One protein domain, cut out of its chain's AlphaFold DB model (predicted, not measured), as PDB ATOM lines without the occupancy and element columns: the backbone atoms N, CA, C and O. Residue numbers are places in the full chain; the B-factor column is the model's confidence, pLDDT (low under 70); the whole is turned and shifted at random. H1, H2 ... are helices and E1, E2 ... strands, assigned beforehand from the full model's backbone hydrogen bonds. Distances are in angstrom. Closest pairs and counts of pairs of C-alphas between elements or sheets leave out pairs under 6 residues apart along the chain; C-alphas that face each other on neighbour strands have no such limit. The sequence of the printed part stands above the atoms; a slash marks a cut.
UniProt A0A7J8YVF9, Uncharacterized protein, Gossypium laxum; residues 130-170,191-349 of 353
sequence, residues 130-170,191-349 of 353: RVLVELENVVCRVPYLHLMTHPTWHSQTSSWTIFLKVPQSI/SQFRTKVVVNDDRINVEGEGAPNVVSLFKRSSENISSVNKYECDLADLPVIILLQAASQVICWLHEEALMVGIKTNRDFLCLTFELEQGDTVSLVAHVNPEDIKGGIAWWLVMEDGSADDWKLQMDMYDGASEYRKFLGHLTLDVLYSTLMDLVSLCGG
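This is residues 130 to 170 and 191 to 349 of the 353 residues of an uncharacterized protein of Gossypium laxum (UniProt A0A7J8YVF9). Two strongly twisted five-stranded sheets follow one another along the longest axis, and the long helix H3 runs from one to the other, packed on one face of each. H1 covers the same face of the first sheet as H3, and H4 the same face of the second; residues 316 to 321 stick out from the long loop before E10. The printed part has 200 residues with four named helices and ten named strands, in the order H1 E1 E2 E3 E4 H2 E5 H3 E6 E7 E8 E9 E10 H4. Both sheets are antiparallel, ordered E1 E2 E3 E4 E5 and E6 E7 E8 E9 E10, and the class is mixed. The whole is compact, with a radius of gyration of the C-alphas of 17.8 A, and elongated, spanning 61 by 39 by 32 A.

H1, residues 130 to 141, is on the sheet of E1, residues 145 to 150, E2, 157 to 165, E3, 192 to 200, E4, 203 to 209, and E5, 229 to 233. Its height over the sheet is 9.2 A. Within hydrogen-bond range are N 146 and O 163 in the hairpin E1 and E2, 2.9 A, N 160 and O 197 between E2 and E3, 2.8 A, N 198 and O 205 in the hairpin E3 and E4, 2.8 A, and N 206 and O 231 between E4 and E5, 2.9 A. H2, residues 214 to 217, only grazes this sheet, with residues 214 to 215. H3, residues 238 to 260, is the hub; with H1 it makes two layers, helices on one face of a sheet. H1 and H3 touch at a steep tilt of 38 degrees, the same way, their closest C-alphas those of Val 138 and Pro 239, 6.2 A apart. H3 is also on the meander, each strand the antiparallel neighbour of the one before, of E6, residues 265 to 268, E7, 271 to 275, E8, 281 to 288, E9, 297 to 304, and E10, 325 to 329, at a height over the sheet of 7.1 A. Its pairs include N 266 and O 273, 2.8 A, N 272 and O 284, 2.9 A, N 285 and O 300, 2.8 A, and N 301 and O 326, 2.8 A. H4, residues 333 to 348, is on the same face, again two layers, and touches H3 at a steep tilt of 41 degrees, the closest C-alphas being those of Leu 254 and Leu 340, 7.2 A apart. In H1, H3 and H4 every O i to N i+4 pair is within hydrogen-bond range; H2 is too short for one.

H1 begins at C-alpha 130, (2.172, -18.508, 20.237). E2 is 26.3 A long, E3 25.5 A, H3 33.4 A and H4 22.5 A. H4 ends at C-alpha 348, (47.188, -30.584, 4.325).

The farthest C-alphas, those of Ser 155 and Gln 278, are 61.4 A apart. Residues 171 to 190 are not printed, and C-alphas 170 and 191 are 12.4 A apart across the cut. The links H2 to E5 and E9 to E10 are long. Mean pLDDT of the printed part is 78.1; 48 residues are under 70, among them 209 to 229 and 305 to 323.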
ATOM      1  N   ARG A 130       1.055 -18.345  19.290       91.69
ATOM      2  CA  ARG A 130       2.172 -18.508  20.237       91.69
ATOM      3  C   ARG A 130       3.300 -19.328  19.616       91.69
ATOM      4  O   ARG A 130       4.449 -18.918  19.708       91.69
ATOM      5  N   VAL A 131       2.964 -20.426  18.937       92.88
ATOM      6  CA  VAL A 131       3.934 -21.235  18.185       92.88
ATOM      7  C   VAL A 131       4.638 -20.388  17.127       92.88
ATOM      8  O   VAL A 131       5.861 -20.365  17.093       92.88
ATOM      9  N   LEU A 132       3.890 -19.644  16.307       93.12
ATOM     10  CA  LEU A 132       4.454 -18.781  15.268       93.12
ATOM     11  C   LEU A 132       5.438 -17.749  15.836       93.12
ATOM     12  O   LEU A 132       6.513 -17.586  15.271       93.12
ATOM     13  N   VAL A 133       5.112 -17.111  16.961       92.12
ATOM     14  CA  VAL A 133       6.017 -16.159  17.626       92.12
ATOM     15  C   VAL A 133       7.337 -16.827  18.016       92.12
ATOM     16  O   VAL A 133       8.395 -16.249  17.787       92.12
ATOM     17  N   GLU A 134       7.304 -18.052  18.548       92.31
ATOM     18  CA  GLU A 134       8.536 -18.795  18.852       92.31
ATOM     19  C   GLU A 134       9.334 -19.142  17.586       92.31
ATOM     20  O   GLU A 134      10.556 -18.993  17.563       92.31
ATOM     21  N   LEU A 135       8.662 -19.531  16.496       93.56
ATOM     22  CA  LEU A 135       9.323 -19.797  15.214       93.56
ATOM     23  C   LEU A 135       9.984 -18.537  14.633       93.56
ATOM     24  O   LEU A 135      11.122 -18.596  14.163       93.56
ATOM     25  N   GLU A 136       9.288 -17.398  14.670       92.81
ATOM     26  CA  GLU A 136       9.813 -16.100  14.238       92.81
ATOM     27  C   GLU A 136      11.007 -15.681  15.098       92.81
ATOM     28  O   GLU A 136      12.035 -15.282  14.555       92.81
ATOM     29  N   ASN A 137      10.925 -15.856  16.421       90.88
ATOM     30  CA  ASN A 137      12.030 -15.574  17.337       90.88
ATOM     31  C   ASN A 137      13.283 -16.387  16.989       90.88
ATOM     32  O   ASN A 137      14.378 -15.826  16.943       90.88
ATOM     33  N   VAL A 138      13.135 -17.690  16.725       91.50
ATOM     34  CA  VAL A 138      14.253 -18.566  16.337       91.50
ATOM     35  C   VAL A 138      14.880 -18.105  15.022       91.50
ATOM     36  O   VAL A 138      16.099 -17.959  14.927       91.50
ATOM     37  N   VAL A 139      14.052 -17.836  14.012       91.25
ATOM     38  CA  VAL A 139      14.505 -17.464  12.665       91.25
ATOM     39  C   VAL A 139      15.152 -16.078  12.651       91.25
ATOM     40  O   VAL A 139      16.182 -15.894  12.012       91.25
ATOM     41  N   CYS A 140      14.634 -15.113  13.416       89.31
ATOM     42  CA  CYS A 140      15.246 -13.787  13.548       89.31
ATOM     43  C   CYS A 140      16.639 -13.819  14.196       89.31
ATOM     44  O   CYS A 140      17.436 -12.914  13.954       89.31
ATOM     45  N   ARG A 141      16.939 -14.834  15.017       88.94
ATOM     46  CA  ARG A 141      18.223 -14.974  15.727       88.94
ATOM     47  C   ARG A 141      19.261 -15.802  14.972       88.94
ATOM     48  O   ARG A 141      20.407 -15.863  15.406       88.94
ATOM     49  N   VAL A 142      18.887 -16.466  13.879       88.88
ATOM     50  CA  VAL A 142      19.802 -17.301  13.091       88.88
ATOM     51  C   VAL A 142      19.764 -16.839  11.633       88.88
ATOM     52  O   VAL A 142      18.791 -17.111  10.933       88.88
ATOM     53  N   PRO A 143      20.820 -16.170  11.137       82.31
ATOM     54  CA  PRO A 143      20.754 -15.358   9.917       82.31
ATOM     55  C   PRO A 143      20.477 -16.152   8.635       82.31
ATOM     56  O   PRO A 143      20.035 -15.584   7.641       82.31
ATOM     57  N   TYR A 144      20.747 -17.455   8.642       88.38
ATOM     58  CA  TYR A 144      20.582 -18.341   7.492       88.38
ATOM     59  C   TYR A 144      19.289 -19.170   7.527       88.38
ATOM     60  O   TYR A 144      19.005 -19.904   6.580       88.38
ATOM     61  N   LEU A 145      18.500 -19.079   8.603       91.38
ATOM     62  CA  LEU A 145      17.194 -19.726   8.665       91.38
ATOM     63  C   LEU A 145      16.127 -18.855   8.006       91.38
ATOM     64  O   LEU A 145      16.146 -17.628   8.067       91.38
ATOM     65  N   HIS A 146      15.150 -19.518   7.398       91.62
ATOM     66  CA  HIS A 146      14.001 -18.872   6.786       91.62
ATOM     67  C   HIS A 146      12.711 -19.566   7.204       91.62
ATOM     68  O   HIS A 146      12.658 -20.794   7.279       91.62
ATOM     69  N   LEU A 147      11.663 -18.773   7.431       94.19
ATOM     70  CA  LEU A 147      10.325 -19.243   7.779       94.19
ATOM     71  C   LEU A 147       9.378 -19.095   6.588       94.19
ATOM     72  O   LEU A 147       9.309 -18.041   5.958       94.19
ATOM     73  N   MET A 148       8.603 -20.138   6.311       92.56
ATOM     74  CA  MET A 148       7.495 -20.119   5.360       92.56
ATOM     75  C   MET A 148       6.216 -20.612   6.024       92.56
ATOM     76  O   MET A 148       6.183 -21.700   6.593       92.56
ATOM     77  N   THR A 149       5.146 -19.834   5.899       91.56
ATOM     78  CA  THR A 149       3.807 -20.200   6.373       91.56
ATOM     79  C   THR A 149       3.028 -20.898   5.264       91.56
ATOM     80  O   THR A 149       2.989 -20.406   4.136       91.56
ATOM     81  N   HIS A 150       2.371 -22.013   5.585       89.19
ATOM     82  CA  HIS A 150       1.499 -22.734   4.658       89.19
ATOM     83  C   HIS A 150       0.033 -22.491   5.017       89.19
ATOM     84  O   HIS A 150      -0.379 -22.829   6.130       89.19
ATOM     85  N   PRO A 151      -0.779 -21.930   4.105       82.94
ATOM     86  CA  PRO A 151      -2.200 -21.762   4.357       82.94
ATOM     87  C   PRO A 151      -2.884 -23.129   4.449       82.94
ATOM     88  O   PRO A 151      -2.695 -24.004   3.602       82.94
ATOM     89  N   THR A 152      -3.712 -23.299   5.472       83.25
ATOM     90  CA  THR A 152      -4.508 -24.501   5.711       83.25
ATOM     91  C   THR A 152      -5.988 -24.141   5.648       83.25
ATOM     92  O   THR A 152      -6.435 -23.132   6.187       83.25
ATOM     93  N   TRP A 153      -6.780 -24.982   4.984       81.06
ATOM     94  CA  TRP A 153      -8.242 -24.825   4.951       81.06
ATOM     95  C   TRP A 153      -8.927 -25.416   6.191       81.06
ATOM     96  O   TRP A 153     -10.131 -25.263   6.373       81.06
ATOM     97  N   HIS A 154      -8.168 -26.102   7.049       82.56
ATOM     98  CA  HIS A 154      -8.671 -26.744   8.253       82.56
ATOM     99  C   HIS A 154      -8.570 -25.791   9.448       82.56
ATOM    100  O   HIS A 154      -7.490 -25.301   9.769       82.56
ATOM    101  N   SER A 155      -9.689 -25.548  10.133       83.06
ATOM    102  CA  SER A 155      -9.798 -24.539  11.199       83.06
ATOM    103  C   SER A 155      -8.952 -24.828  12.445       83.06
ATOM    104  O   SER A 155      -8.760 -23.936  13.271       83.06
ATOM    105  N   GLN A 156      -8.460 -26.063  12.572       86.12
ATOM    106  CA  GLN A 156      -7.687 -26.560  13.710       86.12
ATOM    107  C   GLN A 156      -6.313 -27.121  13.305       86.12
ATOM    108  O   GLN A 156      -5.699 -27.872  14.056       86.12
ATOM    109  N   THR A 157      -5.832 -26.788  12.105       90.75
ATOM    110  CA  THR A 157      -4.480 -27.160  11.672       90.75
ATOM    111  C   THR A 157      -3.747 -25.929  11.182       90.75
ATOM    112  O   THR A 157      -4.273 -25.213  10.339       90.75
ATOM    113  N   SER A 158      -2.518 -25.716  11.639       92.62
ATOM    114  CA  SER A 158      -1.614 -24.674  11.140       92.62
ATOM    115  C   SER A 158      -0.272 -25.305  10.781       92.62
ATOM    116  O   SER A 158       0.158 -26.249  11.442       92.62
ATOM    117  N   SER A 159       0.380 -24.844   9.712       93.94
ATOM    118  CA  SER A 159       1.644 -25.435   9.266       93.94
ATOM    119  C   SER A 159       2.647 -24.390   8.800       93.94
ATOM    120  O   SER A 159       2.318 -23.467   8.057       93.94
ATOM    121  N   TRP A 160       3.897 -24.599   9.194       95.50
ATOM    122  CA  TRP A 160       5.046 -23.803   8.795       95.50
ATOM    123  C   TRP A 160       6.181 -24.708   8.327       95.50
ATOM    124  O   TRP A 160       6.241 -25.895   8.646       95.50
ATOM    125  N   THR A 161       7.097 -24.149   7.554       92.44
ATOM    126  CA  THR A 161       8.364 -24.784   7.206       92.44
ATOM    127  C   THR A 161       9.491 -23.828   7.518       92.44
ATOM    128  O   THR A 161       9.527 -22.714   7.002       92.44
ATOM    129  N   ILE A 162      10.421 -24.296   8.336       91.50
ATOM    130  CA  ILE A 162      11.717 -23.674   8.528       91.50
ATOM    131  C   ILE A 162      12.680 -24.349   7.574       91.50
ATOM    132  O   ILE A 162      12.725 -25.578   7.491       91.50
ATOM    133  N   PHE A 163      13.437 -23.563   6.828       87.62
ATOM    134  CA  PHE A 163      14.413 -24.111   5.908       87.62
ATOM    135  C   PHE A 163      15.706 -23.318   5.913       87.62
ATOM    136  O   PHE A 163      15.738 -22.124   6.199       87.62
ATOM    137  N   LEU A 164      16.762 -24.029   5.544       86.62
ATOM    138  CA  LEU A 164      18.106 -23.524   5.347       86.62
ATOM    139  C   LEU A 164      18.491 -23.839   3.910       86.62
ATOM    140  O   LEU A 164      18.376 -24.993   3.492       86.62
ATOM    141  N   LYS A 165      18.935 -22.833   3.158       82.44
ATOM    142  CA  LYS A 165      19.573 -23.056   1.860       82.44
ATOM    143  C   LYS A 165      21.071 -23.076   2.075       82.44
ATOM    144  O   LYS A 165      21.645 -22.085   2.512       82.44
ATOM    145  N   VAL A 166      21.665 -24.217   1.785       74.00
ATOM    146  CA  VAL A 166      23.103 -24.394   1.884       74.00
ATOM    147  C   VAL A 166      23.726 -23.925   0.561       74.00
ATOM    148  O   VAL A 166      23.159 -24.231  -0.497       74.00
ATOM    149  N   PRO A 167      24.832 -23.156   0.583       70.81
ATOM    150  CA  PRO A 167      25.559 -22.802  -0.630       70.81
ATOM    151  C   PRO A 167      25.884 -24.053  -1.453       70.81
ATOM    152  O   PRO A 167      26.219 -25.097  -0.901       70.81
ATOM    153  N   GLN A 168      25.757 -23.969  -2.779       63.94
ATOM    154  CA  GLN A 168      26.183 -25.070  -3.640       63.94
ATOM    155  C   GLN A 168      27.696 -25.244  -3.497       63.94
ATOM    156  O   GLN A 168      28.426 -24.262  -3.643       63.94
ATOM    157  N   SER A 169      28.152 -26.476  -3.241       58.19
ATOM    158  CA  SER A 169      29.584 -26.781  -3.232       58.19
ATOM    159  C   SER A 169      30.210 -26.282  -4.530       58.19
ATOM    160  O   SER A 169      29.733 -26.603  -5.625       58.19
ATOM    161  N   ILE A 170      31.281 -25.498  -4.417       51.53
ATOM    162  CA  ILE A 170      31.999 -24.920  -5.563       51.53
ATOM    163  C   ILE A 170      32.487 -26.038  -6.508       51.53
ATOM    164  O   ILE A 170      32.535 -25.854  -7.722       51.53
ATOM    165  N   SER A 191      20.246 -29.497  -1.669       59.19
ATOM    166  CA  SER A 191      20.897 -28.259  -1.210       59.19
ATOM    167  C   SER A 191      20.084 -27.477  -0.166       59.19
ATOM    168  O   SER A 191      20.312 -26.289   0.077       59.19
ATOM    169  N   GLN A 192      19.072 -28.111   0.428       65.88
ATOM    170  CA  GLN A 192      18.113 -27.467   1.294       65.88
ATOM    171  C   GLN A 192      17.651 -28.413   2.397       65.88
ATOM    172  O   GLN A 192      17.054 -29.455   2.133       65.88
ATOM    173  N   PHE A 193      17.846 -27.977   3.635       74.62
ATOM    174  CA  PHE A 193      17.200 -28.572   4.795       74.62
ATOM    175  C   PHE A 193      15.828 -27.968   4.998       74.62
ATOM    176  O   PHE A 193      15.645 -26.759   4.829       74.62
ATOM    177  N   ARG A 194      14.867 -28.814   5.361       84.00
ATOM    178  CA  ARG A 194      13.489 -28.412   5.621       84.00
ATOM    179  C   ARG A 194      12.977 -29.135   6.857       84.00
ATOM    180  O   ARG A 194      12.946 -30.360   6.907       84.00
ATOM    181  N   THR A 195      12.520 -28.349   7.816       87.69
ATOM    182  CA  THR A 195      11.784 -28.816   8.984       87.69
ATOM    183  C   THR A 195      10.383 -28.243   8.925       87.69
ATOM    184  O   THR A 195      10.187 -27.028   8.901       87.69
ATOM    185  N   LYS A 196       9.391 -29.120   8.864       90.94
ATOM    186  CA  LYS A 196       7.983 -28.759   8.859       90.94
ATOM    187  C   LYS A 196       7.445 -28.824  10.282       90.94
ATOM    188  O   LYS A 196       7.567 -29.843  10.949       90.94
ATOM    189  N   VAL A 197       6.812 -27.747  10.719       91.88
ATOM    190  CA  VAL A 197       6.108 -27.669  11.999       91.88
ATOM    191  C   VAL A 197       4.615 -27.669  11.695       91.88
ATOM    192  O   VAL A 197       4.141 -26.871  10.883       91.88
ATOM    193  N   VAL A 198       3.869 -28.592  12.293       92.81
ATOM    194  CA  VAL A 198       2.418 -28.719  12.130       92.81
ATOM    195  C   VAL A 198       1.770 -28.709  13.500       92.81
ATOM    196  O   VAL A 198       2.013 -29.595  14.316       92.81
ATOM    197  N   VAL A 199       0.904 -27.734  13.729       92.75
ATOM    198  CA  VAL A 199       0.070 -27.668  14.922       92.75
ATOM    199  C   VAL A 199      -1.297 -28.227  14.572       92.75
ATOM    200  O   VAL A 199      -1.935 -27.739  13.641       92.75
ATOM    201  N   ASN A 200      -1.737 -29.240  15.311       90.31
ATOM    202  CA  ASN A 200      -3.087 -29.791  15.234       90.31
ATOM    203  C   ASN A 200      -3.729 -29.663  16.607       90.31
ATOM    204  O   ASN A 200      -3.199 -30.212  17.572       90.31
ATOM    205  N   ASP A 201      -4.844 -28.942  16.687       84.81
ATOM    206  CA  ASP A 201      -5.479 -28.576  17.953       84.81
ATOM    207  C   ASP A 201      -4.458 -27.881  18.878       84.81
ATOM    208  O   ASP A 201      -4.036 -26.764  18.565       84.81
ATOM    209  N   ASP A 202      -4.007 -28.574  19.929       81.31
ATOM    210  CA  ASP A 202      -3.022 -28.117  20.920       81.31
ATOM    211  C   ASP A 202      -1.685 -28.890  20.852       81.31
ATOM    212  O   ASP A 202      -0.863 -28.806  21.761       81.31
ATOM    213  N   ARG A 203      -1.457 -29.679  19.795       87.31
ATOM    214  CA  ARG A 203      -0.277 -30.549  19.646       87.31
ATOM    215  C   ARG A 203       0.656 -30.042  18.561       87.31
ATOM    216  O   ARG A 203       0.215 -29.794  17.437       87.31
ATOM    217  N   ILE A 204       1.948 -29.965  18.867       91.06
ATOM    218  CA  ILE A 204       2.987 -29.539  17.925       91.06
ATOM    219  C   ILE A 204       3.711 -30.775  17.399       91.06
ATOM    220  O   ILE A 204       4.303 -31.534  18.160       91.06
ATOM    221  N   ASN A 205       3.677 -30.969  16.084       89.69
ATOM    222  CA  ASN A 205       4.418 -32.016  15.393       89.69
ATOM    223  C   ASN A 205       5.548 -31.384  14.587       89.69
ATOM    224  O   ASN A 205       5.304 -30.467  13.800       89.69
ATOM    225  N   VAL A 206       6.757 -31.911  14.739       87.44
ATOM    226  CA  VAL A 206       7.932 -31.485  13.979       87.44
ATOM    227  C   VAL A 206       8.372 -32.637  13.082       87.44
ATOM    228  O   VAL A 206       8.579 -33.758  13.544       87.44
ATOM    229  N   GLU A 207       8.467 -32.366  11.783       83.00
ATOM    230  CA  GLU A 207       8.873 -33.306  10.739       83.00
ATOM    231  C   GLU A 207      10.131 -32.765  10.045       83.00
ATOM    232  O   GLU A 207      10.068 -31.767   9.328       83.00
ATOM    233  N   GLY A 208      11.283 -33.399  10.274       71.81
ATOM    234  CA  GLY A 208      12.561 -33.014   9.663       71.81
ATOM    235  C   GLY A 208      12.918 -33.902   8.472       71.81
ATOM    236  O   GLY A 208      12.993 -35.124   8.612       71.81
ATOM    237  N   GLU A 209      13.171 -33.298   7.310       63.66
ATOM    238  CA  GLU A 209      13.731 -33.970   6.134       63.66
ATOM    239  C   GLU A 209      15.254 -33.770   6.107       63.66
ATOM    240  O   GLU A 209      15.730 -32.636   6.147       63.66
ATOM    241  N   GLY A 210      16.031 -34.861   6.078       53.41
ATOM    242  CA  GLY A 210      17.504 -34.814   6.096       53.41
ATOM    243  C   GLY A 210      18.133 -34.533   7.470       53.41
ATOM    244  O   GLY A 210      19.337 -34.701   7.633       53.41
ATOM    245  N   ALA A 211      17.321 -34.184   8.472       49.12
ATOM    246  CA  ALA A 211      17.766 -33.911   9.834       49.12
ATOM    247  C   ALA A 211      18.014 -35.217  10.617       49.12
ATOM    248  O   ALA A 211      17.106 -36.055  10.672       49.12
ATOM    249  N   PRO A 212      19.167 -35.405  11.281       51.12
ATOM    250  CA  PRO A 212      19.350 -36.509  12.219       51.12
ATOM    251  C   PRO A 212      18.326 -36.438  13.365       51.12
ATOM    252  O   PRO A 212      17.832 -35.370  13.737       51.12
ATOM    253  N   ASN A 213      17.937 -37.602  13.885       52.84
ATOM    254  CA  ASN A 213      16.842 -37.716  14.843       52.84
ATOM    255  C   ASN A 213      17.248 -37.103  16.198       52.84
ATOM    256  O   ASN A 213      18.054 -37.668  16.927       52.84
ATOM    257  N   VAL A 214      16.666 -35.957  16.568       52.28
ATOM    258  CA  VAL A 214      16.938 -35.305  17.866       52.28
ATOM    259  C   VAL A 214      16.546 -36.217  19.036       52.28
ATOM    260  O   VAL A 214      17.204 -36.228  20.070       52.28
ATOM    261  N   VAL A 215      15.526 -37.067  18.862       48.47
ATOM    262  CA  VAL A 215      15.080 -38.025  19.887       48.47
ATOM    263  C   VAL A 215      16.089 -39.168  20.074       48.47
ATOM    264  O   VAL A 215      16.202 -39.708  21.175       48.47
ATOM    265  N   SER A 216      16.880 -39.518  19.049       46.97
ATOM    266  CA  SER A 216      17.963 -40.502  19.202       46.97
ATOM    267  C   SER A 216      19.207 -39.927  19.888       46.97
ATOM    268  O   SER A 216      20.090 -40.691  20.249       46.97
ATOM    269  N   LEU A 217      19.287 -38.618  20.158       45.28
ATOM    270  CA  LEU A 217      20.376 -38.070  20.984       45.28
ATOM    271  C   LEU A 217      20.296 -38.544  22.431       45.28
ATOM    272  O   LEU A 217      21.315 -38.808  23.059       45.28
ATOM    273  N   PHE A 218      19.077 -38.723  22.939       44.41
ATOM    274  CA  PHE A 218      18.842 -39.250  24.283       44.41
ATOM    275  C   PHE A 218      19.014 -40.774  24.364       44.41
ATOM    276  O   PHE A 218      19.098 -41.339  25.453       44.41
ATOM    277  N   LYS A 219      19.088 -41.458  23.217       37.59
ATOM    278  CA  LYS A 219      19.315 -42.902  23.109       37.59
ATOM    279  C   LYS A 219      20.480 -43.145  22.165       37.59
ATOM    280  O   LYS A 219      20.257 -43.331  20.983       37.59
ATOM    281  N   ARG A 220      21.696 -43.147  22.715       31.70
ATOM    282  CA  ARG A 220      23.008 -43.462  22.110       31.70
ATOM    283  C   ARG A 220      22.970 -44.583  21.043       31.70
ATOM    284  O   ARG A 220      23.430 -45.691  21.292       31.70
ATOM    285  N   SER A 221      22.430 -44.305  19.860       33.47
ATOM    286  CA  SER A 221      22.379 -45.215  18.716       33.47
ATOM    287  C   SER A 221      22.595 -44.411  17.439       33.47
ATOM    288  O   SER A 221      21.750 -43.613  17.034       33.47
ATOM    289  N   SER A 222      23.755 -44.616  16.826       39.88
ATOM    290  CA  SER A 222      24.113 -44.094  15.515       39.88
ATOM    291  C   SER A 222      23.406 -44.920  14.438       39.88
ATOM    292  O   SER A 222      23.936 -45.937  13.994       39.88
ATOM    293  N   GLU A 223      22.205 -44.522  14.024       33.94
ATOM    294  CA  GLU A 223      21.559 -45.121  12.852       33.94
ATOM    295  C   GLU A 223      21.336 -44.090  11.742       33.94
ATOM    296  O   GLU A 223      21.063 -42.914  11.976       33.94
ATOM    297  N   ASN A 224      21.552 -44.576  10.520       36.62
ATOM    298  CA  ASN A 224      21.733 -43.839   9.277       36.62
ATOM    299  C   ASN A 224      20.624 -42.824   8.945       36.62
ATOM    300  O   ASN A 224      19.428 -43.076   9.079       36.62
ATOM    301  N   ILE A 225      21.069 -41.695   8.393       49.25
ATOM    302  CA  ILE A 225      20.271 -40.575   7.889       49.25
ATOM    303  C   ILE A 225      19.535 -41.015   6.614       49.25
ATOM    304  O   ILE A 225      20.149 -41.149   5.562       49.25
ATOM    305  N   SER A 226      18.222 -41.254   6.701       40.56
ATOM    306  CA  SER A 226      17.293 -41.188   5.547       40.56
ATOM    307  C   SER A 226      15.800 -41.239   5.915       40.56
ATOM    308  O   SER A 226      14.955 -41.049   5.039       40.56
ATOM    309  N   SER A 227      15.422 -41.440   7.182       51.25
ATOM    310  CA  SER A 227      14.018 -41.373   7.606       51.25
ATOM    311  C   SER A 227      13.578 -39.934   7.885       51.25
ATOM    312  O   SER A 227      14.259 -39.196   8.594       51.25
ATOM    313  N   VAL A 228      12.408 -39.540   7.369       58.38
ATOM    314  CA  VAL A 228      11.702 -38.341   7.848       58.38
ATOM    315  C   VAL A 228      11.427 -38.541   9.335       58.38
ATOM    316  O   VAL A 228      10.665 -39.432   9.714       58.38
ATOM    317  N   ASN A 229      12.076 -37.743  10.178       65.81
ATOM    318  CA  ASN A 229      11.932 -37.855  11.623       65.81
ATOM    319  C   ASN A 229      10.726 -37.034  12.059       65.81
ATOM    320  O   ASN A 229      10.717 -35.817  11.879       65.81
ATOM    321  N   LYS A 230       9.715 -37.713  12.608       74.56
ATOM    322  CA  LYS A 230       8.490 -37.112  13.134       74.56
ATOM    323  C   LYS A 230       8.421 -37.313  14.638       74.56
ATOM    324  O   LYS A 230       8.503 -38.449  15.100       74.56
ATOM    325  N   TYR A 231       8.219 -36.237  15.384       78.62
ATOM    326  CA  TYR A 231       7.988 -36.312  16.824       78.62
ATOM    327  C   TYR A 231       7.088 -35.168  17.302       78.62
ATOM    328  O   TYR A 231       6.934 -34.142  16.635       78.62
ATOM    329  N   GLU A 232       6.448 -35.403  18.443       83.88
ATOM    330  CA  GLU A 232       5.576 -34.461  19.143       83.88
ATOM    331  C   GLU A 232       6.412 -33.715  20.193       83.88
ATOM    332  O   GLU A 232       7.276 -34.324  20.827       83.88
ATOM    333  N   CYS A 233       6.206 -32.406  20.341       86.38
ATOM    334  CA  CYS A 233       6.941 -31.587  21.309       86.38
ATOM    335  C   CYS A 233       6.046 -30.534  21.963       86.38
ATOM    336  O   CYS A 233       5.016 -30.143  21.403       86.38
ATOM    337  N   ASP A 234       6.468 -30.062  23.133       89.75
ATOM    338  CA  ASP A 234       5.828 -28.948  23.817       89.75
ATOM    339  C   ASP A 234       6.335 -27.604  23.278       89.75
ATOM    340  O   ASP A 234       7.402 -27.499  22.667       89.75
ATOM    341  N   LEU A 235       5.576 -26.537  23.538       89.19
ATOM    342  CA  LEU A 235       5.938 -25.182  23.106       89.19
ATOM    343  C   LEU A 235       7.307 -24.733  23.653       89.19
ATOM    344  O   LEU A 235       8.010 -23.994  22.973       89.19
ATOM    345  N   ALA A 236       7.682 -25.181  24.855       89.25
ATOM    346  CA  ALA A 236       8.952 -24.829  25.493       89.25
ATOM    347  C   ALA A 236      10.166 -25.499  24.826       89.25
ATOM    348  O   ALA A 236      11.237 -24.903  24.760       89.25
ATOM    349  N   ASP A 237       9.988 -26.708  24.292       89.19
ATOM    350  CA  ASP A 237      11.073 -27.466  23.663       89.19
ATOM    351  C   ASP A 237      11.260 -27.086  22.189       89.19
ATOM    352  O   ASP A 237      12.311 -27.330  21.593       89.19
ATOM    353  N   LEU A 238      10.246 -26.470  21.578       90.94
ATOM    354  CA  LEU A 238      10.237 -26.135  20.159       90.94
ATOM    355  C   LEU A 238      11.475 -25.325  19.711       90.94
ATOM    356  O   LEU A 238      12.083 -25.715  18.708       90.94
ATOM    357  N   PRO A 239      11.914 -24.257  20.415       91.69
ATOM    358  CA  PRO A 239      13.088 -23.494  20.000       91.69
ATOM    359  C   PRO A 239      14.377 -24.320  19.995       91.69
ATOM    360  O   PRO A 239      15.104 -24.318  19.000       91.69
ATOM    361  N   VAL A 240      14.655 -25.063  21.076       90.62
ATOM    362  CA  VAL A 240      15.881 -25.873  21.185       90.62
ATOM    363  C   VAL A 240      15.904 -26.972  20.130       90.62
ATOM    364  O   VAL A 240      16.922 -27.180  19.475       90.62
ATOM    365  N   ILE A 241      14.762 -27.611  19.888       89.19
ATOM    366  CA  ILE A 241      14.601 -28.658  18.886       89.19
ATOM    367  C   ILE A 241      14.965 -28.153  17.482       89.19
ATOM    368  O   ILE A 241      15.763 -28.781  16.783       89.19
ATOM    369  N   ILE A 242      14.407 -27.010  17.070       90.00
ATOM    370  CA  ILE A 242      14.663 -26.433  15.744       90.00
ATOM    371  C   ILE A 242      16.140 -26.068  15.592       90.00
ATOM    372  O   ILE A 242      16.749 -26.358  14.560       90.00
ATOM    373  N   LEU A 243      16.717 -25.436  16.617       91.44
ATOM    374  CA  LEU A 243      18.113 -25.012  16.602       91.44
ATOM    375  C   LEU A 243      19.069 -26.209  16.537       91.44
ATOM    376  O   LEU A 243      20.030 -26.164  15.771       91.44
ATOM    377  N   LEU A 244      18.784 -27.298  17.261       89.12
ATOM    378  CA  LEU A 244      19.548 -28.548  17.194       89.12
ATOM    379  C   LEU A 244      19.511 -29.160  15.790       89.12
ATOM    380  O   LEU A 244      20.556 -29.528  15.255       89.12
ATOM    381  N   GLN A 245      18.334 -29.230  15.161       86.31
ATOM    382  CA  GLN A 245      18.213 -29.747  13.794       86.31
ATOM    383  C   GLN A 245      18.961 -28.874  12.782       86.31
ATOM    384  O   GLN A 245      19.655 -29.400  11.912       86.31
ATOM    385  N   ALA A 246      18.851 -27.549  12.910       88.12
ATOM    386  CA  ALA A 246      19.551 -26.607  12.046       88.12
ATOM    387  C   ALA A 246      21.077 -26.706  12.206       88.12
ATOM    388  O   ALA A 246      21.788 -26.812  11.209       88.12
ATOM    389  N   ALA A 247      21.582 -26.710  13.443       90.06
ATOM    390  CA  ALA A 247      23.006 -26.841  13.739       90.06
ATOM    391  C   ALA A 247      23.574 -28.162  13.208       90.06
ATOM    392  O   ALA A 247      24.609 -28.173  12.541       90.06
ATOM    393  N   SER A 248      22.855 -29.261  13.440       86.12
ATOM    394  CA  SER A 248      23.274 -30.573  12.965       86.12
ATOM    395  C   SER A 248      23.322 -30.644  11.443       86.12
ATOM    396  O   SER A 248      24.278 -31.167  10.880       86.12
ATOM    397  N   GLN A 249      22.355 -30.034  10.751       84.75
ATOM    398  CA  GLN A 249      22.413 -29.953   9.298       84.75
ATOM    399  C   GLN A 249      23.643 -29.183   8.803       84.75
ATOM    400  O   GLN A 249      24.266 -29.595   7.825       84.75
ATOM    401  N   VAL A 250      23.988 -28.068   9.447       88.25
ATOM    402  CA  VAL A 250      25.180 -27.297   9.072       88.25
ATOM    403  C   VAL A 250      26.440 -28.146   9.265       88.25
ATOM    404  O   VAL A 250      27.283 -28.171   8.376       88.25
ATOM    405  N   ILE A 251      26.534 -28.915  10.355       88.75
ATOM    406  CA  ILE A 251      27.618 -29.886  10.575       88.75
ATOM    407  C   ILE A 251      27.640 -30.970   9.485       88.75
ATOM    408  O   ILE A 251      28.707 -31.289   8.968       88.75
ATOM    409  N   CYS A 252      26.480 -31.517   9.097       85.38
ATOM    410  CA  CYS A 252      26.377 -32.479   7.996       85.38
ATOM    411  C   CYS A 252      26.924 -31.903   6.688       85.38
ATOM    412  O   CYS A 252      27.707 -32.571   6.020       85.38
ATOM    413  N   TRP A 253      26.546 -30.669   6.358       86.62
ATOM    414  CA  TRP A 253      27.049 -29.989   5.171       86.62
ATOM    415  C   TRP A 253      28.565 -29.773   5.230       86.62
ATOM    416  O   TRP A 253      29.264 -30.143   4.293       86.62
ATOM    417  N   LEU A 254      29.090 -29.232   6.334       88.69
ATOM    418  CA  LEU A 254      30.531 -28.996   6.480       88.69
ATOM    419  C   LEU A 254      31.342 -30.297   6.390       88.69
ATOM    420  O   LEU A 254      32.426 -30.308   5.816       88.69
ATOM    421  N   HIS A 255      30.808 -31.398   6.920       86.94
ATOM    422  CA  HIS A 255      31.407 -32.724   6.793       86.94
ATOM    423  C   HIS A 255      31.447 -33.202   5.333       86.94
ATOM    424  O   HIS A 255      32.472 -33.705   4.883       86.94
ATOM    425  N   GLU A 256      30.357 -33.026   4.579       84.69
ATOM    426  CA  GLU A 256      30.324 -33.348   3.147       84.69
ATOM    427  C   GLU A 256      31.350 -32.517   2.361       84.69
ATOM    428  O   GLU A 256      32.112 -33.083   1.580       84.69
ATOM    429  N   GLU A 257      31.456 -31.210   2.622       85.31
ATOM    430  CA  GLU A 257      32.486 -30.356   2.008       85.31
ATOM    431  C   GLU A 257      33.909 -30.810   2.379       85.31
ATOM    432  O   GLU A 257      34.778 -30.886   1.512       85.31
ATOM    433  N   ALA A 258      34.158 -31.175   3.642       86.31
ATOM    434  CA  ALA A 258      35.464 -31.665   4.086       86.31
ATOM    435  C   ALA A 258      35.876 -32.959   3.363       86.31
ATOM    436  O   ALA A 258      37.019 -33.091   2.913       86.31
ATOM    437  N   LEU A 259      34.934 -33.899   3.207       84.69
ATOM    438  CA  LEU A 259      35.154 -35.141   2.464       84.69
ATOM    439  C   LEU A 259      35.433 -34.877   0.981       84.69
ATOM    440  O   LEU A 259      36.280 -35.549   0.393       84.69
ATOM    441  N   MET A 260      34.763 -33.889   0.382       81.88
ATOM    442  CA  MET A 260      34.975 -33.508  -1.017       81.88
ATOM    443  C   MET A 260      36.377 -32.941  -1.269       81.88
ATOM    444  O   MET A 260      36.946 -33.171  -2.336       81.88
ATOM    445  N   VAL A 261      36.966 -32.257  -0.284       82.75
ATOM    446  CA  VAL A 261      38.364 -31.788  -0.341       82.75
ATOM    447  C   VAL A 261      39.367 -32.908   0.003       82.75
ATOM    448  O   VAL A 261      40.576 -32.740  -0.139       82.75
ATOM    449  N   GLY A 262      38.883 -34.092   0.389       79.94
ATOM    450  CA  GLY A 262      39.703 -35.274   0.650       79.94
ATOM    451  C   GLY A 262      40.250 -35.367   2.074       79.94
ATOM    452  O   GLY A 262      41.198 -36.118   2.304       79.94
ATOM    453  N   ILE A 263      39.673 -34.637   3.035       83.44
ATOM    454  CA  ILE A 263      40.092 -34.703   4.440       83.44
ATOM    455  C   ILE A 263      39.277 -35.737   5.194       83.44
ATOM    456  O   ILE A 263      38.048 -35.785   5.127       83.44
ATOM    457  N   LYS A 264      39.989 -36.547   5.974       82.56
ATOM    458  CA  LYS A 264      39.381 -37.484   6.904       82.56
ATOM    459  C   LYS A 264      38.866 -36.713   8.118       82.56
ATOM    460  O   LYS A 264      39.640 -36.179   8.906       82.56
ATOM    461  N   THR A 265      37.546 -36.652   8.243       85.62
ATOM    462  CA  THR A 265      36.862 -36.048   9.387       85.62
ATOM    463  C   THR A 265      35.922 -37.061  10.027       85.62
ATOM    464  O   THR A 265      35.457 -37.998   9.376       85.62
ATOM    465  N   ASN A 266      35.668 -36.893  11.322       86.19
ATOM    466  CA  ASN A 266      34.655 -37.640  12.054       86.19
ATOM    467  C   ASN A 266      33.527 -36.685  12.449       86.19
ATOM    468  O   ASN A 266      33.778 -35.555  12.859       86.19
ATOM    469  N   ARG A 267      32.279 -37.129  12.328       86.19
ATOM    470  CA  ARG A 267      31.100 -36.302  12.574       86.19
ATOM    471  C   ARG A 267      30.249 -36.901  13.685       86.19
ATOM    472  O   ARG A 267      29.766 -38.025  13.554       86.19
ATOM    473  N   ASP A 268      29.981 -36.099  14.705       84.56
ATOM    474  CA  ASP A 268      28.921 -36.315  15.692       84.56
ATOM    475  C   ASP A 268      27.754 -35.335  15.435       84.56
ATOM    476  O   ASP A 268      27.816 -34.480  14.552       84.56
ATOM    477  N   PHE A 269      26.665 -35.433  16.197       80.56
ATOM    478  CA  PHE A 269      25.433 -34.679  15.950       80.56
ATOM    479  C   PHE A 269      25.622 -33.149  15.907       80.56
ATOM    480  O   PHE A 269      24.990 -32.492  15.081       80.56
ATOM    481  N   LEU A 270      26.493 -32.583  16.750       89.25
ATOM    482  CA  LEU A 270      26.821 -31.143  16.784       89.25
ATOM    483  C   LEU A 270      28.317 -30.867  16.606       89.25
ATOM    484  O   LEU A 270      28.762 -29.751  16.867       89.25
ATOM    485  N   CYS A 271      29.106 -31.866  16.219       90.00
ATOM    486  CA  CYS A 271      30.559 -31.760  16.219       90.00
ATOM    487  C   CYS A 271      31.150 -32.321  14.930       90.00
ATOM    488  O   CYS A 271      30.740 -33.384  14.463       90.00
ATOM    489  N   LEU A 272      32.134 -31.617  14.383       91.38
ATOM    490  CA  LEU A 272      32.963 -32.071  13.278       91.38
ATOM    491  C   LEU A 272      34.423 -32.074  13.726       91.38
ATOM    492  O   LEU A 272      34.986 -31.017  14.001       91.38
ATOM    493  N   THR A 273      35.019 -33.255  13.800       90.88
ATOM    494  CA  THR A 273      36.384 -33.478  14.272       90.88
ATOM    495  C   THR A 273      37.317 -33.738  13.097       90.88
ATOM    496  O   THR A 273      37.036 -34.569  12.232       90.88
ATOM    497  N   PHE A 274      38.440 -33.034  13.082       89.75
ATOM    498  CA  PHE A 274      39.508 -33.100  12.099       89.75
ATOM    499  C   PHE A 274      40.711 -33.790  12.731       89.75
ATOM    500  O   PHE A 274      41.139 -33.407  13.819       89.75
ATOM    501  N   GLU A 275      41.253 -34.793  12.049       86.62
ATOM    502  CA  GLU A 275      42.532 -35.404  12.413       86.62
ATOM    503  C   GLU A 275      43.668 -34.564  11.801       86.62
ATOM    504  O   GLU A 275      43.683 -34.319  10.590       86.62
ATOM    505  N   LEU A 276      44.601 -34.095  12.633       82.62
ATOM    506  CA  LEU A 276      45.821 -33.413  12.198       82.62
ATOM    507  C   LEU A 276      46.945 -34.430  11.943       82.62
ATOM    508  O   LEU A 276      46.939 -35.540  12.474       82.62
ATOM    509  N   GLU A 277      47.962 -34.039  11.167       72.44
ATOM    510  CA  GLU A 277      49.077 -34.926  10.786       72.44
ATOM    511  C   GLU A 277      49.861 -35.499  11.986       72.44
ATOM    512  O   GLU A 277      50.455 -36.571  11.886       72.44
ATOM    513  N   GLN A 278      49.855 -34.805  13.127       68.12
ATOM    514  CA  GLN A 278      50.600 -35.181  14.336       68.12
ATOM    515  C   GLN A 278      49.822 -36.132  15.266       68.12
ATOM    516  O   GLN A 278      50.359 -36.553  16.287       68.12
ATOM    517  N   GLY A 279      48.590 -36.515  14.903       73.44
ATOM    518  CA  GLY A 279      47.705 -37.355  15.720       73.44
ATOM    519  C   GLY A 279      46.777 -36.573  16.657       73.44
ATOM    520  O   GLY A 279      45.886 -37.176  17.251       73.44
ATOM    521  N   ASP A 280      46.949 -35.252  16.745       83.00
ATOM    522  CA  ASP A 280      46.052 -34.347  17.466       83.00
ATOM    523  C   ASP A 280      44.719 -34.175  16.722       83.00
ATOM    524  O   ASP A 280      44.656 -34.284  15.490       83.00
ATOM    525  N   THR A 281      43.646 -33.864  17.452       87.12
ATOM    526  CA  THR A 281      42.324 -33.617  16.865       87.12
ATOM    527  C   THR A 281      41.803 -32.220  17.187       87.12
ATOM    528  O   THR A 281      41.875 -31.721  18.312       87.12
ATOM    529  N   VAL A 282      41.236 -31.575  16.167       90.00
ATOM    530  CA  VAL A 282      40.530 -30.293  16.291       90.00
ATOM    531  C   VAL A 282      39.056 -30.543  16.037       90.00
ATOM    532  O   VAL A 282      38.695 -31.123  15.023       90.00
ATOM    533  N   SER A 283      38.186 -30.064  16.910       91.38
ATOM    534  CA  SER A 283      36.742 -30.228  16.801       91.38
ATOM    535  C   SER A 283      36.039 -28.884  16.649       91.38
ATOM    536  O   SER A 283      36.173 -27.996  17.490       91.38
ATOM    537  N   LEU A 284      35.254 -28.737  15.584       93.69
ATOM    538  CA  LEU A 284      34.300 -27.649  15.408       93.69
ATOM    539  C   LEU A 284      32.963 -28.063  16.029       93.69
ATOM    540  O   LEU A 284      32.314 -28.991  15.547       93.69
ATOM    541  N   VAL A 285      32.541 -27.363  17.081       93.19
ATOM    542  CA  VAL A 285      31.356 -27.704  17.878       93.19
ATOM    543  C   VAL A 285      30.299 -26.609  17.776       93.19
ATOM    544  O   VAL A 285      30.569 -25.433  18.048       93.19
ATOM    545  N   ALA A 286      29.072 -27.004  17.438       93.31
ATOM    546  CA  ALA A 286      27.893 -26.156  17.492       93.31
ATOM    547  C   ALA A 286      27.273 -26.189  18.897       93.31
ATOM    548  O   ALA A 286      26.850 -27.231  19.395       93.31
ATOM    549  N   HIS A 287      27.186 -25.027  19.530       91.56
ATOM    550  CA  HIS A 287      26.526 -24.821  20.810       91.56
ATOM    551  C   HIS A 287      25.164 -24.162  20.591       91.56
ATOM    552  O   HIS A 287      25.082 -23.054  20.059       91.56
ATOM    553  N   VAL A 288      24.095 -24.832  21.018       91.38
ATOM    554  CA  VAL A 288      22.717 -24.349  20.880       91.38
ATOM    555  C   VAL A 288      22.257 -23.731  22.191       91.38
ATOM    556  O   VAL A 288      22.280 -24.391  23.225       91.38
ATOM    557  N   ASN A 289      21.811 -22.476  22.143       88.94
ATOM    558  CA  ASN A 289      21.220 -21.801  23.293       88.94
ATOM    559  C   ASN A 289      19.955 -21.031  22.862       88.94
ATOM    560  O   ASN A 289      20.079 -19.960  22.265       88.94
ATOM    561  N   PRO A 290      18.742 -21.541  23.152       86.56
ATOM    562  CA  PRO A 290      17.496 -20.872  22.772       86.56
ATOM    563  C   PRO A 290      17.272 -19.544  23.516       86.56
ATOM    564  O   PRO A 290      16.548 -18.679  23.021       86.56
ATOM    565  N   GLU A 291      17.914 -19.348  24.669       85.44
ATOM    566  CA  GLU A 291      17.783 -18.136  25.487       85.44
ATOM    567  C   GLU A 291      18.785 -17.039  25.101       85.44
ATOM    568  O   GLU A 291      18.676 -15.902  25.565       85.44
ATOM    569  N   ASP A 292      19.756 -17.342  24.233       85.31
ATOM    570  CA  ASP A 292      20.716 -16.342  23.780       85.31
ATOM    571  C   ASP A 292      20.023 -15.295  22.895       85.31
ATOM    572  O   ASP A 292      19.371 -15.599  21.889       85.31
ATOM    573  N   ILE A 293      20.165 -14.032  23.293       80.44
ATOM    574  CA  ILE A 293      19.595 -12.870  22.608       80.44
ATOM    575  C   ILE A 293      20.406 -12.546  21.341       80.44
ATOM    576  O   ILE A 293      19.863 -11.969  20.400       80.44
ATOM    577  N   LYS A 294      21.701 -12.898  21.306       77.75
ATOM    578  CA  LYS A 294      22.627 -12.551  20.217       77.75
ATOM    579  C   LYS A 294      22.597 -13.544  19.058       77.75
ATOM    580  O   LYS A 294      22.798 -13.127  17.920       77.75
ATOM    581  N   GLY A 295      22.320 -14.817  19.324       80.38
ATOM    582  CA  GLY A 295      22.144 -15.823  18.281       80.38
ATOM    583  C   GLY A 295      21.893 -17.218  18.841       80.38
ATOM    584  O   GLY A 295      22.552 -17.643  19.781       80.38
ATOM    585  N   GLY A 296      20.950 -17.957  18.249       85.31
ATOM    586  CA  GLY A 296      20.534 -19.269  18.772       85.31
ATOM    587  C   GLY A 296      21.568 -20.392  18.603       85.31
ATOM    588  O   GLY A 296      21.472 -21.428  19.261       85.31
ATOM    589  N   ILE A 297      22.557 -20.195  17.722       92.38
ATOM    590  CA  ILE A 297      23.653 -21.136  17.457       92.38
ATOM    591  C   ILE A 297      24.974 -20.374  17.556       92.38
ATOM    592  O   ILE A 297      25.165 -19.343  16.905       92.38
ATOM    593  N   ALA A 298      25.881 -20.887  18.375       92.75
ATOM    594  CA  ALA A 298      27.235 -20.390  18.560       92.75
ATOM    595  C   ALA A 298      28.250 -21.468  18.178       92.75
ATOM    596  O   ALA A 298      28.017 -22.652  18.406       92.75
ATOM    597  N   TRP A 299      29.395 -21.063  17.642       94.44
ATOM    598  CA  TRP A 299      30.420 -21.984  17.160       94.44
ATOM    599  C   TRP A 299      31.682 -21.899  18.007       94.44
ATOM    600  O   TRP A 299      32.114 -20.814  18.407       94.44
ATOM    601  N   TRP A 300      32.270 -23.059  18.275       93.56
ATOM    602  CA  TRP A 300      33.463 -23.211  19.095       93.56
ATOM    603  C   TRP A 300      34.470 -24.112  18.397       93.56
ATOM    604  O   TRP A 300      34.089 -25.100  17.776       93.56
ATOM    605  N   LEU A 301      35.749 -23.790  18.548       92.19
ATOM    606  CA  LEU A 301      36.848 -24.689  18.233       92.19
ATOM    607  C   LEU A 301      37.344 -25.323  19.533       92.19
ATOM    608  O   LEU A 301      37.569 -24.601  20.506       92.19
ATOM    609  N   VAL A 302      37.509 -26.640  19.553       90.56
ATOM    610  CA  VAL A 302      37.999 -27.403  20.705       90.56
ATOM    611  C   VAL A 302      39.162 -28.276  20.249       90.56
ATOM    612  O   VAL A 302      38.996 -29.076  19.336       90.56
ATOM    613  N   MET A 303      40.329 -28.114  20.860       86.50
ATOM    614  CA  MET A 303      41.473 -29.017  20.700       86.50
ATOM    615  C   MET A 303      41.354 -30.118  21.753       86.50
ATOM    616  O   MET A 303      41.201 -29.801  22.932       86.50
ATOM    617  N   GLU A 304      41.403 -31.386  21.356       72.25
ATOM    618  CA  GLU A 304      41.490 -32.494  22.312       72.25
ATOM    619  C   GLU A 304      42.975 -32.817  22.506       72.25
ATOM    620  O   GLU A 304      43.667 -33.182  21.554       72.25
ATOM    621  N   ASP A 305      43.488 -32.629  23.724       57.88
ATOM    622  CA  ASP A 305      44.735 -33.282  24.104       57.88
ATOM    623  C   ASP A 305      44.430 -34.759  24.403       57.88
ATOM    624  O   ASP A 305      43.289 -35.129  24.665       57.88
ATOM    625  N   GLY A 306      45.419 -35.648  24.313       51.22
ATOM    626  CA  GLY A 306      45.226 -37.101  24.447       51.22
ATOM    627  C   GLY A 306      44.717 -37.611  25.813       51.22
ATOM    628  O   GLY A 306      44.969 -38.771  26.140       51.22
ATOM    629  N   SER A 307      44.039 -36.790  26.625       41.47
ATOM    630  CA  SER A 307      43.417 -37.143  27.903       41.47
ATOM    631  C   SER A 307      41.880 -37.208  27.788       41.47
ATOM    632  O   SER A 307      41.135 -36.251  27.962       41.47
ATOM    633  N   ALA A 308      41.392 -38.401  27.449       46.06
ATOM    634  CA  ALA A 308      40.096 -38.632  26.812       46.06
ATOM    635  C   ALA A 308      38.809 -38.568  27.677       46.06
ATOM    636  O   ALA A 308      37.793 -39.073  27.204       46.06
ATOM    637  N   ASP A 309      38.773 -38.004  28.895       37.81
ATOM    638  CA  ASP A 309      37.666 -38.361  29.818       37.81
ATOM    639  C   ASP A 309      36.739 -37.276  30.405       37.81
ATOM    640  O   ASP A 309      35.691 -37.672  30.910       37.81
ATOM    641  N   ASP A 310      36.967 -35.956  30.301       40.34
ATOM    642  CA  ASP A 310      36.185 -35.025  31.166       40.34
ATOM    643  C   ASP A 310      35.398 -33.875  30.509       40.34
ATOM    644  O   ASP A 310      34.625 -33.188  31.183       40.34
ATOM    645  N   TRP A 311      35.476 -33.657  29.190       49.44
ATOM    646  CA  TRP A 311      34.824 -32.472  28.601       49.44
ATOM    647  C   TRP A 311      33.296 -32.593  28.434       49.44
ATOM    648  O   TRP A 311      32.594 -31.580  28.390       49.44
ATOM    649  N   LYS A 312      32.741 -33.816  28.400       45.38
ATOM    650  CA  LYS A 312      31.289 -34.053  28.224       45.38
ATOM    651  C   LYS A 312      30.430 -33.642  29.427       45.38
ATOM    652  O   LYS A 312      29.214 -33.553  29.282       45.38
ATOM    653  N   LEU A 313      31.036 -33.377  30.587       41.38
ATOM    654  CA  LEU A 313      30.346 -32.941  31.810       41.38
ATOM    655  C   LEU A 313      30.595 -31.460  32.157       41.38
ATOM    656  O   LEU A 313      30.003 -30.945  33.102       41.38
ATOM    657  N   GLN A 314      31.417 -30.751  31.376       43.97
ATOM    658  CA  GLN A 314      31.835 -29.364  31.625       43.97
ATOM    659  C   GLN A 314      31.148 -28.337  30.699       43.97
ATOM    660  O   GLN A 314      31.730 -27.319  30.332       43.97
ATOM    661  N   MET A 315      29.897 -28.573  30.294       48.00
ATOM    662  CA  MET A 315      29.148 -27.589  29.493       48.00
ATOM    663  C   MET A 315      28.572 -26.419  30.314       48.00
ATOM    664  O   MET A 315      28.308 -25.373  29.729       48.00
ATOM    665  N   ASP A 316      28.457 -26.545  31.644       36.59
ATOM    666  CA  ASP A 316      27.660 -25.620  32.475       36.59
ATOM    667  C   ASP A 316      28.452 -24.648  33.375       36.59
ATOM    668  O   ASP A 316      27.850 -23.925  34.170       36.59
ATOM    669  N   MET A 317      29.783 -24.557  33.272       36.66
ATOM    670  CA  MET A 317      30.556 -23.576  34.053       36.66
ATOM    671  C   MET A 317      31.144 -22.465  33.182       36.66
ATOM    672  O   MET A 317      31.997 -22.684  32.327       36.66
ATOM    673  N   TYR A 318      30.647 -21.251  33.422       42.25
ATOM    674  CA  TYR A 318      31.095 -20.008  32.807       42.25
ATOM    675  C   TYR A 318      32.526 -19.614  33.205       42.25
ATOM    676  O   TYR A 318      32.947 -19.799  34.343       42.25
ATOM    677  N   ASP A 319      33.148 -18.916  32.253       41.09
ATOM    678  CA  ASP A 319      34.205 -17.906  32.394       41.09
ATOM    679  C   ASP A 319      35.620 -18.390  32.735       41.09
ATOM    680  O   ASP A 319      36.164 -18.211  33.821       41.09
ATOM    681  N   GLY A 320      36.255 -18.952  31.716       38.03
ATOM    682  CA  GLY A 320      37.699 -19.062  31.613       38.03
ATOM    683  C   GLY A 320      38.009 -19.601  30.232       38.03
ATOM    684  O   GLY A 320      37.560 -20.691  29.892       38.03
ATOM    685  N   ALA A 321      38.712 -18.829  29.405       42.41
ATOM    686  CA  ALA A 321      39.292 -19.356  28.180       42.41
ATOM    687  C   ALA A 321      40.246 -20.488  28.581       42.41
ATOM    688  O   ALA A 321      41.387 -20.233  28.959       42.41
ATOM    689  N   SER A 322      39.760 -21.732  28.584       52.91
ATOM    690  CA  SER A 322      40.655 -22.873  28.637       52.91
ATOM    691  C   SER A 322      41.514 -22.793  27.380       52.91
ATOM    692  O   SER A 322      41.012 -22.474  26.301       52.91
ATOM    693  N   GLU A 323      42.817 -23.038  27.512       61.41
ATOM    694  CA  GLU A 323      43.791 -22.893  26.416       61.41
ATOM    695  C   GLU A 323      43.427 -23.730  25.169       61.41
ATOM    696  O   GLU A 323      43.917 -23.475  24.073       61.41
ATOM    697  N   TYR A 324      42.486 -24.664  25.326       75.19
ATOM    698  CA  TYR A 324      42.030 -25.628  24.335       75.19
ATOM    699  C   TYR A 324      40.673 -25.299  23.696       75.19
ATOM    700  O   TYR A 324      40.271 -25.988  22.760       75.19
ATOM    701  N   ARG A 325      39.942 -24.267  24.156       84.94
ATOM    702  CA  ARG A 325      38.620 -23.905  23.612       84.94
ATOM    703  C   ARG A 325      38.565 -22.448  23.166       84.94
ATOM    704  O   ARG A 325      38.707 -21.521  23.958       84.94
ATOM    705  N   LYS A 326      38.255 -22.232  21.886       90.31
ATOM    706  CA  LYS A 326      38.126 -20.902  21.282       90.31
ATOM    707  C   LYS A 326      36.698 -20.639  20.820       90.31
ATOM    708  O   LYS A 326      36.148 -21.382  20.013       90.31
ATOM    709  N   PHE A 327      36.107 -19.552  21.307       90.62
ATOM    710  CA  PHE A 327      34.819 -19.063  20.815       90.62
ATOM    711  C   PHE A 327      34.986 -18.425  19.435       90.62
ATOM    712  O   PHE A 327      35.804 -17.517  19.272       90.62
ATOM    713  N   LEU A 328      34.207 -18.880  18.453       90.06
ATOM    714  CA  LEU A 328      34.200 -18.314  17.101       90.06
ATOM    715  C   LEU A 328      33.050 -17.319  16.893       90.06
ATOM    716  O   LEU A 328      33.175 -16.408  16.081       90.06
ATOM    717  N   GLY A 329      31.956 -17.449  17.649       90.75
ATOM    718  CA  GLY A 329      30.805 -16.547  17.567       90.75
ATOM    719  C   GLY A 329      29.585 -17.135  16.863       90.75
ATOM    720  O   GLY A 329      29.500 -18.334  16.594       90.75
ATOM    721  N   HIS A 330      28.617 -16.263  16.575       91.31
ATOM    722  CA  HIS A 330      27.433 -16.573  15.771       91.31
ATOM    723  C   HIS A 330      27.769 -16.339  14.296       91.31
ATOM    724  O   HIS A 330      27.672 -15.221  13.787       91.31
ATOM    725  N   LEU A 331      28.259 -17.383  13.637       90.50
ATOM    726  CA  LEU A 331      28.816 -17.294  12.292       90.50
ATOM    727  C   LEU A 331      27.742 -17.441  11.207       90.50
ATOM    728  O   LEU A 331      26.765 -18.171  11.374       90.50
ATOM    729  N   THR A 332      27.947 -16.771  10.070       90.94
ATOM    730  CA  THR A 332      27.195 -17.039   8.836       90.94
ATOM    731  C   THR A 332      27.733 -18.297   8.149       90.94
ATOM    732  O   THR A 332      28.842 -18.746   8.443       90.94
ATOM    733  N   LEU A 333      26.970 -18.860   7.204       90.38
ATOM    734  CA  LEU A 333      27.416 -20.039   6.448       90.38
ATOM    735  C   LEU A 333      28.715 -19.779   5.674       90.38
ATOM    736  O   LEU A 333      29.576 -20.650   5.643       90.38
ATOM    737  N   ASP A 334      28.883 -18.581   5.110       89.62
ATOM    738  CA  ASP A 334      30.095 -18.223   4.362       89.62
ATOM    739  C   ASP A 334      31.333 -18.218   5.267       89.62
ATOM    740  O   ASP A 334      32.370 -18.767   4.908       89.62
ATOM    741  N   VAL A 335      31.213 -17.663   6.480       91.62
ATOM    742  CA  VAL A 335      32.323 -17.635   7.446       91.62
ATOM    743  C   VAL A 335      32.623 -19.035   7.980       91.62
ATOM    744  O   VAL A 335      33.789 -19.373   8.178       91.62
ATOM    745  N   LEU A 336      31.601 -19.876   8.175       92.06
ATOM    746  CA  LEU A 336      31.795 -21.285   8.530       92.06
ATOM    747  C   LEU A 336      32.539 -22.049   7.437       92.06
ATOM    748  O   LEU A 336      33.447 -22.817   7.746       92.06
ATOM    749  N   TYR A 337      32.206 -21.803   6.172       90.31
ATOM    750  CA  TYR A 337      32.914 -22.394   5.043       90.31
ATOM    751  C   TYR A 337      34.367 -21.911   4.953       90.31
ATOM    752  O   TYR A 337      35.270 -22.723   4.771       90.31
ATOM    753  N   SER A 338      34.624 -20.612   5.142       91.00
ATOM    754  CA  SER A 338      35.998 -20.097   5.217       91.00
ATOM    755  C   SER A 338      36.778 -20.736   6.367       91.00
ATOM    756  O   SER A 338      37.900 -21.181   6.167       91.00
ATOM    757  N   THR A 339      36.151 -20.875   7.540       91.50
ATOM    758  CA  THR A 339      36.759 -21.543   8.702       91.50
ATOM    759  C   THR A 339      37.093 -23.001   8.389       91.50
ATOM    760  O   THR A 339      38.163 -23.482   8.757       91.50
ATOM    761  N   LEU A 340      36.206 -23.708   7.681       90.62
ATOM    762  CA  LEU A 340      36.470 -25.063   7.206       90.62
ATOM    763  C   LEU A 340      37.696 -25.097   6.286       90.62
ATOM    764  O   LEU A 340      38.562 -25.942   6.480       90.62
ATOM    765  N   MET A 341      37.801 -24.182   5.321       90.06
ATOM    766  CA  MET A 341      38.938 -24.127   4.391       90.06
ATOM    767  C   MET A 341      40.269 -23.776   5.070       90.06
ATOM    768  O   MET A 341      41.321 -24.297   4.685       90.06
ATOM    769  N   ASP A 342      40.234 -22.956   6.116       90.00
ATOM    770  CA  ASP A 342      41.408 -22.693   6.948       90.00
ATOM    771  C   ASP A 342      41.841 -23.966   7.702       90.00
ATOM    772  O   ASP A 342      43.020 -24.319   7.693       90.00
ATOM    773  N   LEU A 343      40.891 -24.712   8.284       88.00
ATOM    774  CA  LEU A 343      41.162 -25.998   8.946       88.00
ATOM    775  C   LEU A 343      41.690 -27.053   7.966       88.00
ATOM    776  O   LEU A 343      42.640 -27.768   8.270       88.00
ATOM    777  N   VAL A 344      41.126 -27.099   6.761       85.81
ATOM    778  CA  VAL A 344      41.579 -27.953   5.659       85.81
ATOM    779  C   VAL A 344      43.045 -27.685   5.319       85.81
ATOM    780  O   VAL A 344      43.836 -28.616   5.162       85.81
ATOM    781  N   SER A 345      43.418 -26.408   5.236       85.25
ATOM    782  CA  SER A 345      44.788 -25.990   4.929       85.25
ATOM    783  C   SER A 345      45.771 -26.399   6.032       85.25
ATOM    784  O   SER A 345      46.902 -26.779   5.733       85.25
ATOM    785  N   LEU A 346      45.330 -26.387   7.296       81.38
ATOM    786  CA  LEU A 346      46.115 -26.877   8.432       81.38
ATOM    787  C   LEU A 346      46.317 -28.400   8.391       81.38
ATOM    788  O   LEU A 346      47.401 -28.868   8.723       81.38
ATOM    789  N   CYS A 347      45.318 -29.167   7.939       78.00
ATOM    790  CA  CYS A 347      45.427 -30.624   7.790       78.00
ATOM    791  C   CYS A 347      46.310 -31.062   6.604       78.00
ATOM    792  O   CYS A 347      46.814 -32.180   6.620       78.00
ATOM    793  N   GLY A 348      46.454 -30.237   5.556       65.50
ATOM    794  CA  GLY A 348      47.188 -30.584   4.325       65.50
ATOM    795  C   GLY A 348      48.571 -29.936   4.162       65.50
ATOM    796  O   GLY A 348      49.281 -30.234   3.197       65.50
ATOM    797  N   GLY A 349      48.946 -29.027   5.064       55.19
ATOM    798  CA  GLY A 349      50.124 -28.163   4.938       55.19
ATOM    799  C   GLY A 349      51.489 -28.837   5.118       55.19
ATOM    800  O   GLY A 349      52.499 -28.189   4.848       55.19
TER     801      GLY A 349